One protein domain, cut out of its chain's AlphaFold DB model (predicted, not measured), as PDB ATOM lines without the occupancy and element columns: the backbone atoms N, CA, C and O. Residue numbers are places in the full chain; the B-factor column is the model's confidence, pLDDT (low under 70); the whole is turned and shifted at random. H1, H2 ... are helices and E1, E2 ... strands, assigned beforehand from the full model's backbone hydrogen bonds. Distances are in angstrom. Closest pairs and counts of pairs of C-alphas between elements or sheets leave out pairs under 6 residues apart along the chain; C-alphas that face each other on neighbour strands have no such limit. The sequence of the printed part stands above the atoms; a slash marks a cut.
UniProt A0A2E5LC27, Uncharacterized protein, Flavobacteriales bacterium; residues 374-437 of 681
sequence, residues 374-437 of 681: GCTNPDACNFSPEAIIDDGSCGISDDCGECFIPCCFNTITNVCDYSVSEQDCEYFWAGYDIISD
ATOM      1  N   GLY A 374     168.935 222.236 205.164       78.44
ATOM      2  CA  GLY A 374     169.836 221.924 204.061       78.44
ATOM      3  C   GLY A 374     171.160 221.378 204.571       78.44
ATOM      4  O   GLY A 374     171.380 221.268 205.775       78.44
ATOM      5  N   CYS A 375     172.088 221.080 203.668       81.88
ATOM      6  CA  CYS A 375     173.390 220.597 204.101       81.88
ATOM      7  C   CYS A 375     174.188 221.668 204.869       81.88
ATOM      8  O   CYS A 375     174.605 222.671 204.287       81.88
ATOM      9  N   THR A 376     174.489 221.399 206.140       81.81
ATOM     10  CA  THR A 376     175.290 222.274 207.020       81.81
ATOM     11  C   THR A 376     176.796 221.974 206.992       81.81
ATOM     12  O   THR A 376     177.591 222.714 207.572       81.81
ATOM     13  N   ASN A 377     177.226 220.903 206.313       79.38
ATOM     14  CA  ASN A 377     178.638 220.530 206.207       79.38
ATOM     15  C   ASN A 377     179.367 221.381 205.139       79.38
ATOM     16  O   ASN A 377     179.080 221.209 203.954       79.38
ATOM     17  N   PRO A 378     180.357 222.223 205.501       81.69
ATOM     18  CA  PRO A 378     181.063 223.095 204.554       81.69
ATOM     19  C   PRO A 378     181.935 222.357 203.524       81.69
ATOM     20  O   PRO A 378     182.322 222.964 202.526       81.69
ATOM     21  N   ASP A 379     182.242 221.073 203.742       81.38
ATOM     22  CA  ASP A 379     182.994 220.237 202.794       81.38
ATOM     23  C   ASP A 379     182.084 219.541 201.751       81.38
ATOM     24  O   ASP A 379     182.581 218.857 200.853       81.38
ATOM     25  N   ALA A 380     180.755 219.688 201.851       82.62
ATOM     26  CA  ALA A 380     179.789 219.069 200.941       82.62
ATOM     27  C   ALA A 380     179.548 219.892 199.663       82.62
ATOM     28  O   ALA A 380     179.585 221.123 199.661       82.62
ATOM     29  N   CYS A 381     179.214 219.213 198.562       83.62
ATOM     30  CA  CYS A 381     179.040 219.857 197.253       83.62
ATOM     31  C   CYS A 381     177.775 220.726 197.130       83.62
ATOM     32  O   CYS A 381     177.689 221.563 196.230       83.62
ATOM     33  N   ASN A 382     176.809 220.543 198.033       85.38
ATOM     34  CA  ASN A 382     175.580 221.325 198.164       85.38
ATOM     35  C   ASN A 382     175.479 222.039 199.523       85.38
ATOM     36  O   ASN A 382     174.366 222.274 199.992       85.38
ATOM     37  N   PHE A 383     176.613 222.360 200.158       85.44
ATOM     38  CA  PHE A 383     176.633 223.163 201.381       85.44
ATOM     39  C   PHE A 383     175.769 224.426 201.233       85.44
ATOM     40  O   PHE A 383     175.980 225.230 200.320       85.44
ATOM     41  N   SER A 384     174.814 224.590 202.145       83.31
ATOM     42  CA  SER A 384     173.946 225.757 202.244       83.31
ATOM     43  C   SER A 384     174.450 226.638 203.390       83.31
ATOM     44  O   SER A 384     174.317 226.244 204.549       83.31
ATOM     45  N   PRO A 385     175.050 227.814 203.118       77.06
ATOM     46  CA  PRO A 385     175.534 228.702 204.174       77.06
ATOM     47  C   PRO A 385     174.401 229.365 204.974       77.06
ATOM     48  O   PRO A 385     174.665 229.925 206.037       77.06
ATOM     49  N   GLU A 386     173.164 229.312 204.474       74.44
ATOM     50  CA  GLU A 386     171.952 229.723 205.182       74.44
ATOM     51  C   GLU A 386     171.355 228.607 206.062       74.44
ATOM     52  O   GLU A 386     170.647 228.919 207.019       74.44
ATOM     53  N   ALA A 387     171.653 227.329 205.787       75.69
ATOM     54  CA  ALA A 387     171.115 226.219 206.571       75.69
ATOM     55  C   ALA A 387     171.751 226.147 207.965       75.69
ATOM     56  O   ALA A 387     172.970 226.239 208.133       75.69
ATOM     57  N   ILE A 388     170.906 225.917 208.965       72.19
ATOM     58  CA  ILE A 388     171.287 225.745 210.373       72.19
ATOM     59  C   ILE A 388     170.877 224.374 210.932       72.19
ATOM     60  O   ILE A 388     171.343 223.998 212.005       72.19
ATOM     61  N   ILE A 389     170.062 223.611 210.195       71.56
ATOM     62  CA  ILE A 389     169.664 222.235 210.504       71.56
ATOM     63  C   ILE A 389     170.034 221.346 209.313       71.56
ATOM     64  O   ILE A 389     169.606 221.601 208.188       71.56
ATOM     65  N   ASP A 390     170.817 220.292 209.572       75.00
ATOM     66  CA  ASP A 390     171.160 219.289 208.559       75.00
ATOM     67  C   ASP A 390     169.934 218.424 208.245       75.00
ATOM     68  O   ASP A 390     169.463 217.661 209.089       75.00
ATOM     69  N   ASP A 391     169.422 218.537 207.023       73.56
ATOM     70  CA  ASP A 391     168.320 217.719 206.508       73.56
ATOM     71  C   ASP A 391     168.790 216.346 205.981       73.56
ATOM     72  O   ASP A 391     168.000 215.572 205.439       73.56
ATOM     73  N   GLY A 392     170.084 216.034 206.118       75.75
ATOM     74  CA  GLY A 392     170.703 214.825 205.587       75.75
ATOM     75  C   GLY A 392     170.987 214.896 204.086       75.75
ATOM     76  O   GLY A 392     171.438 213.905 203.507       75.75
ATOM     77  N   SER A 393     170.773 216.049 203.437       80.69
ATOM     78  CA  SER A 393     171.045 216.229 202.008       80.69
ATOM     79  C   SER A 393     172.529 216.408 201.677       80.69
ATOM     80  O   SER A 393     172.859 216.568 200.503       80.69
ATOM     81  N   CYS A 394     173.444 216.390 202.655       82.62
ATOM     82  CA  CYS A 394     174.873 216.599 202.416       82.62
ATOM     83  C   CYS A 394     175.476 215.608 201.411       82.62
ATOM     84  O   CYS A 394     175.760 214.449 201.720       82.62
ATOM     85  N   GLY A 395     175.692 216.104 200.195       79.19
ATOM     86  CA  GLY A 395     176.211 215.360 199.065       79.19
ATOM     87  C   GLY A 395     177.721 215.464 198.901       79.19
ATOM     88  O   GLY A 395     178.379 216.382 199.400       79.19
ATOM     89  N   ILE A 396     178.268 214.531 198.127       77.38
ATOM     90  CA  ILE A 396     179.672 214.535 197.707       77.38
ATOM     91  C   ILE A 396     179.775 214.749 196.196       77.38
ATOM     92  O   ILE A 396     178.933 214.264 195.439       77.38
ATOM     93  N   SER A 397     180.801 215.475 195.748       79.06
ATOM     94  CA  SER A 397     181.115 215.553 194.318       79.06
ATOM     95  C   SER A 397     181.747 214.251 193.836       79.06
ATOM     96  O   SER A 397     182.610 213.703 194.526       79.06
ATOM     97  N   ASP A 398     181.357 213.796 192.644       73.94
ATOM     98  CA  ASP A 398     182.103 212.772 191.910       73.94
ATOM     99  C   ASP A 398     183.375 213.335 191.259       73.94
ATOM    100  O   ASP A 398     183.663 214.535 191.349       73.94
ATOM    101  N   ASP A 399     184.164 212.474 190.612       75.38
ATOM    102  CA  ASP A 399     185.423 212.896 189.989       75.38
ATOM    103  C   ASP A 399     185.177 213.878 188.816       75.38
ATOM    104  O   ASP A 399     186.046 214.690 188.491       75.38
ATOM    105  N   CYS A 400     183.982 213.856 188.209       74.06
ATOM    106  CA  CYS A 400     183.552 214.794 187.166       74.06
ATOM    107  C   CYS A 400     183.052 216.140 187.732       74.06
ATOM    108  O   CYS A 400     182.881 217.095 186.971       74.06
ATOM    109  N   GLY A 401     182.813 216.230 189.045       72.50
ATOM    110  CA  GLY A 401     182.289 217.407 189.737       72.50
ATOM    111  C   GLY A 401     180.760 217.475 189.855       72.50
ATOM    112  O   GLY A 401     180.251 218.504 190.300       72.50
ATOM    113  N   GLU A 402     180.020 216.423 189.493       78.44
ATOM    114  CA  GLU A 402     178.569 216.348 189.730       78.44
ATOM    115  C   GLU A 402     178.277 216.075 191.211       78.44
ATOM    116  O   GLU A 402     178.972 215.293 191.858       78.44
ATOM    117  N   CYS A 403     177.250 216.723 191.764       80.62
ATOM    118  CA  CYS A 403     176.941 216.660 193.192       80.62
ATOM    119  C   CYS A 403     175.918 215.559 193.513       80.62
ATOM    120  O   CYS A 403     174.742 215.668 193.157       80.62
ATOM    121  N   PHE A 404     176.353 214.511 194.216       77.88
ATOM    122  CA  PHE A 404     175.518 213.373 194.600       77.88
ATOM    123  C   PHE A 404     174.993 213.511 196.028       77.88
ATOM    124  O   PHE A 404     175.694 213.225 196.998       77.88
ATOM    125  N   ILE A 405     173.733 213.934 196.124       79.62
ATOM    126  CA  ILE A 405     172.944 214.065 197.357       79.62
ATOM    127  C   ILE A 405     172.358 212.696 197.763       79.62
ATOM    128  O   ILE A 405     171.875 211.979 196.875       79.62
ATOM    129  N   PRO A 406     172.347 212.331 199.064       76.62
ATOM    130  CA  PRO A 406     171.720 211.104 199.550       76.62
ATOM    131  C   PRO A 406     170.258 210.936 199.118       76.62
ATOM    132  O   PRO A 406     169.498 211.899 199.042       76.62
ATOM    133  N   CYS A 407     169.852 209.702 198.809       76.38
ATOM    134  CA  CYS A 407     168.510 209.415 198.293       76.38
ATOM    135  C   CYS A 407     168.023 208.009 198.667       76.38
ATOM    136  O   CYS A 407     168.824 207.103 198.908       76.38
ATOM    137  N   CYS A 408     166.709 207.779 198.623       76.75
ATOM    138  CA  CYS A 408     166.167 206.425 198.623       76.75
ATOM    139  C   CYS A 408     166.134 205.860 197.196       76.75
ATOM    140  O   CYS A 408     165.380 206.336 196.346       76.75
ATOM    141  N   PHE A 409     166.940 204.839 196.893       75.44
ATOM    142  CA  PHE A 409     167.067 204.342 195.524       75.44
ATOM    143  C   PHE A 409     166.118 203.183 195.198       75.44
ATOM    144  O   PHE A 409     166.165 202.104 195.791       75.44
ATOM    145  N   ASN A 410     165.299 203.353 194.161       73.88
ATOM    146  CA  ASN A 410     164.434 202.292 193.664       73.88
ATOM    147  C   ASN A 410     165.152 201.423 192.614       73.88
ATOM    148  O   ASN A 410     165.207 201.760 191.430       73.88
ATOM    149  N   THR A 411     165.627 200.247 193.033       71.00
ATOM    150  CA  THR A 411     166.354 199.274 192.187       71.00
ATOM    151  C   THR A 411     165.532 198.644 191.048       71.00
ATOM    152  O   THR A 411     166.084 197.930 190.210       71.00
ATOM    153  N   ILE A 412     164.213 198.878 190.992       75.31
ATOM    154  CA  ILE A 412     163.324 198.382 189.926       75.31
ATOM    155  C   ILE A 412     163.149 199.433 188.823       75.31
ATOM    156  O   ILE A 412     163.041 199.077 187.645       75.31
ATOM    157  N   THR A 413     163.089 200.717 189.185       78.38
ATOM    158  CA  THR A 413     162.894 201.832 188.242       78.38
ATOM    159  C   THR A 413     164.185 202.573 187.893       78.38
ATOM    160  O   THR A 413     164.196 203.289 186.894       78.38
ATOM    161  N   ASN A 414     165.256 202.373 188.668       69.06
ATOM    162  CA  ASN A 414     166.505 203.135 188.647       69.06
ATOM    163  C   ASN A 414     166.291 204.645 188.853       69.06
ATOM    164  O   ASN A 414     166.791 205.464 188.083       69.06
ATOM    165  N   VAL A 415     165.522 205.004 189.884       74.56
ATOM    166  CA  VAL A 415     165.188 206.393 190.238       74.56
ATOM    167  C   VAL A 415     165.466 206.627 191.725       74.56
ATOM    168  O   VAL A 415     165.096 205.790 192.548       74.56
ATOM    169  N   CYS A 416     166.094 207.760 192.053       71.69
ATOM    170  CA  CYS A 416     166.159 208.298 193.412       71.69
ATOM    171  C   CYS A 416     164.815 208.919 193.812       71.69
ATOM    172  O   CYS A 416     164.274 209.755 193.086       71.69
ATOM    173  N   ASP A 417     164.315 208.543 194.983       73.62
ATOM    174  CA  ASP A 417     163.243 209.228 195.690       73.62
ATOM    175  C   ASP A 417     163.856 209.979 196.882       73.62
ATOM    176  O   ASP A 417     164.492 209.374 197.744       73.62
ATOM    177  N   TYR A 418     163.707 211.302 196.904       71.75
ATOM    178  CA  TYR A 418     164.225 212.169 197.969       71.75
ATOM    179  C   TYR A 418     163.177 212.456 199.062       71.75
ATOM    180  O   TYR A 418     163.458 213.185 200.004       71.75
ATOM    181  N   SER A 419     161.963 211.903 198.938       64.62
ATOM    182  CA  SER A 419     160.844 212.103 199.875       64.62
ATOM    183  C   SER A 419     160.678 210.978 200.907       64.62
ATOM    184  O   SER A 419     159.731 210.995 201.690       64.62
ATOM    185  N   VAL A 420     161.584 209.993 200.911       61.97
ATOM    186  CA  VAL A 420     161.519 208.799 201.767       61.97
ATOM    187  C   VAL A 420     162.664 208.823 202.777       61.97
ATOM    188  O   VAL A 420     163.824 208.973 202.392       61.97
ATOM    189  N   SER A 421     162.330 208.645 204.059       63.75
ATOM    190  CA  SER A 421     163.296 208.605 205.163       63.75
ATOM    191  C   SER A 421     164.291 207.439 205.027       63.75
ATOM    192  O   SER A 421     163.995 206.427 204.387       63.75
ATOM    193  N   GLU A 422     165.448 207.525 205.695       65.88
ATOM    194  CA  GLU A 422     166.383 206.391 205.799       65.88
ATOM    195  C   GLU A 422     165.696 205.130 206.349       65.88
ATOM    196  O   GLU A 422     165.927 204.024 205.859       65.88
ATOM    197  N   GLN A 423     164.830 205.293 207.356       63.38
ATOM    198  CA  GLN A 423     164.212 204.180 208.083       63.38
ATOM    199  C   GLN A 423     163.152 203.441 207.256       63.38
ATOM    200  O   GLN A 423     162.954 202.240 207.453       63.38
ATOM    201  N   ASP A 424     162.512 204.134 206.311       66.56
ATOM    202  CA  ASP A 424     161.483 203.581 205.423       66.56
ATOM    203  C   ASP A 424     162.041 203.100 204.072       66.56
ATOM    204  O   ASP A 424     161.312 202.523 203.257       66.56
ATOM    205  N   CYS A 425     163.334 203.309 203.817       70.06
ATOM    206  CA  CYS A 425     163.944 202.998 202.536       70.06
ATOM    207  C   CYS A 425     164.515 201.570 202.447       70.06
ATOM    208  O   CYS A 425     165.330 201.139 203.259       70.06
ATOM    209  N   GLU A 426     164.160 200.832 201.384       69.25
ATOM    210  CA  GLU A 426     164.704 199.485 201.119       69.25
ATOM    211  C   GLU A 426     166.192 199.512 200.704       69.25
ATOM    212  O   GLU A 426     166.935 198.573 200.990       69.25
ATOM    213  N   TYR A 427     166.628 200.594 200.047       69.06
ATOM    214  CA  TYR A 427     168.001 200.833 199.593       69.06
ATOM    215  C   TYR A 427     168.360 202.316 199.750       69.06
ATOM    216  O   TYR A 427     168.356 203.075 198.779       69.06
ATOM    217  N   PHE A 428     168.638 202.744 200.984       68.25
ATOM    218  CA  PHE A 428     169.081 204.112 201.243       68.25
ATOM    219  C   PHE A 428     170.526 204.292 200.772       68.25
ATOM    220  O   PHE A 428     171.416 203.522 201.143       68.25
ATOM    221  N   TRP A 429     170.759 205.291 199.930       69.31
ATOM    222  CA  TRP A 429     172.082 205.679 199.461       69.31
ATOM    223  C   TRP A 429     172.574 206.870 200.271       69.31
ATOM    224  O   TRP A 429     172.511 208.010 199.822       69.31
ATOM    225  N   ALA A 430     173.089 206.579 201.463       57.44
ATOM    226  CA  ALA A 430     173.868 207.513 202.259       57.44
ATOM    227  C   ALA A 430     175.189 206.869 202.687       57.44
ATOM    228  O   ALA A 430     175.269 205.660 202.919       57.44
ATOM    229  N   GLY A 431     176.223 207.698 202.817       49.97
ATOM    230  CA  GLY A 431     177.518 207.298 203.356       49.97
ATOM    231  C   GLY A 431     178.653 207.288 202.334       49.97
ATOM    232  O   GLY A 431     178.539 206.792 201.211       49.97
ATOM    233  N   TYR A 432     179.794 207.796 202.798       47.78
ATOM    234  CA  TYR A 432     181.054 207.952 202.065       47.78
ATOM    235  C   TYR A 432     181.541 206.655 201.377       47.78
ATOM    236  O   TYR A 432     182.142 206.715 200.307       47.78
ATOM    237  N   ASP A 433     181.244 205.491 201.971       48.22
ATOM    238  CA  ASP A 433     181.664 204.156 201.504       48.22
ATOM    239  C   ASP A 433     180.814 203.571 200.354       48.22
ATOM    240  O   ASP A 433     181.250 202.611 199.725       48.22
ATOM    241  N   ILE A 434     179.604 204.089 200.087       50.53
ATOM    242  CA  ILE A 434     178.725 203.579 199.008       50.53
ATOM    243  C   ILE A 434     178.715 204.534 197.818       50.53
ATOM    244  O   ILE A 434     178.747 204.102 196.669       50.53
ATOM    245  N   ILE A 435     178.671 205.842 198.082       53.22
ATOM    246  CA  ILE A 435     178.492 206.831 197.016       53.22
ATOM    247  C   ILE A 435     179.744 206.886 196.115       53.22
ATOM    248  O   ILE A 435     179.591 207.054 194.909       53.22
ATOM    249  N   SER A 436     180.942 206.647 196.668       52.69
ATOM    250  CA  SER A 436     182.241 206.787 195.984       52.69
ATOM    251  C   SER A 436     182.741 205.569 195.179       52.69
ATOM    252  O   SER A 436     183.813 205.646 194.578       52.69
ATOM    253  N   ASP A 437     182.007 204.446 195.144       59.03
ATOM    254  CA  ASP A 437     182.422 203.231 194.420       59.03
ATOM    255  C   ASP A 437     181.606 203.020 193.123       59.03
ATOM    256  O   ASP A 437     180.432 202.636 193.204       59.03
TER     257      ASP A 437
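This is residues 374 to 437 of the 681 residues of an uncharacterized protein of Flavobacteriales bacterium (UniProt A0A2E5LC27). With little regular structure, this is mostly a looping chain: a small hairpin of E1 and E2 lies toward one end, and the loops of residues 374 to 392 make the other. Residues 418 to 431 loop away from E2 and come back beside E1, with residues 428 to 429 paired antiparallel to 407 to 408, before the short helix H1. The 64 printed residues run E1, E2, H1, a mixed class with 11 in named elements; the whole is compact, radius of gyration of the C-alphas 12.0 A, spans 35 by 27 by 18 A.

E1, residues 407 to 410, spans 9.4 A from C-alpha 407 at (168.510, 209.415, 198.293). E2, residues 415 to 417, spans 6.4 A. H1, residues 432 to 435, spans 5.8 A, ending at (178.492, 206.831, 197.016).

Hairpin E1 and E2 is antiparallel at 133 degrees, with N 408 and O 417 within hydrogen-bond range at 2.9 A. E1 and H1 are apart. H1 is too short for an O i to N i+4 pair; its 1 O i to N i+3 pair is not within range.

C-alphas 386 and 412, the two farthest apart, are 35.9 A apart. The printed part has no cut. E2 to H1 is a long link of 14 residues. Confidence is under 70 at residues 414, 419 to 424 and 426 to 437.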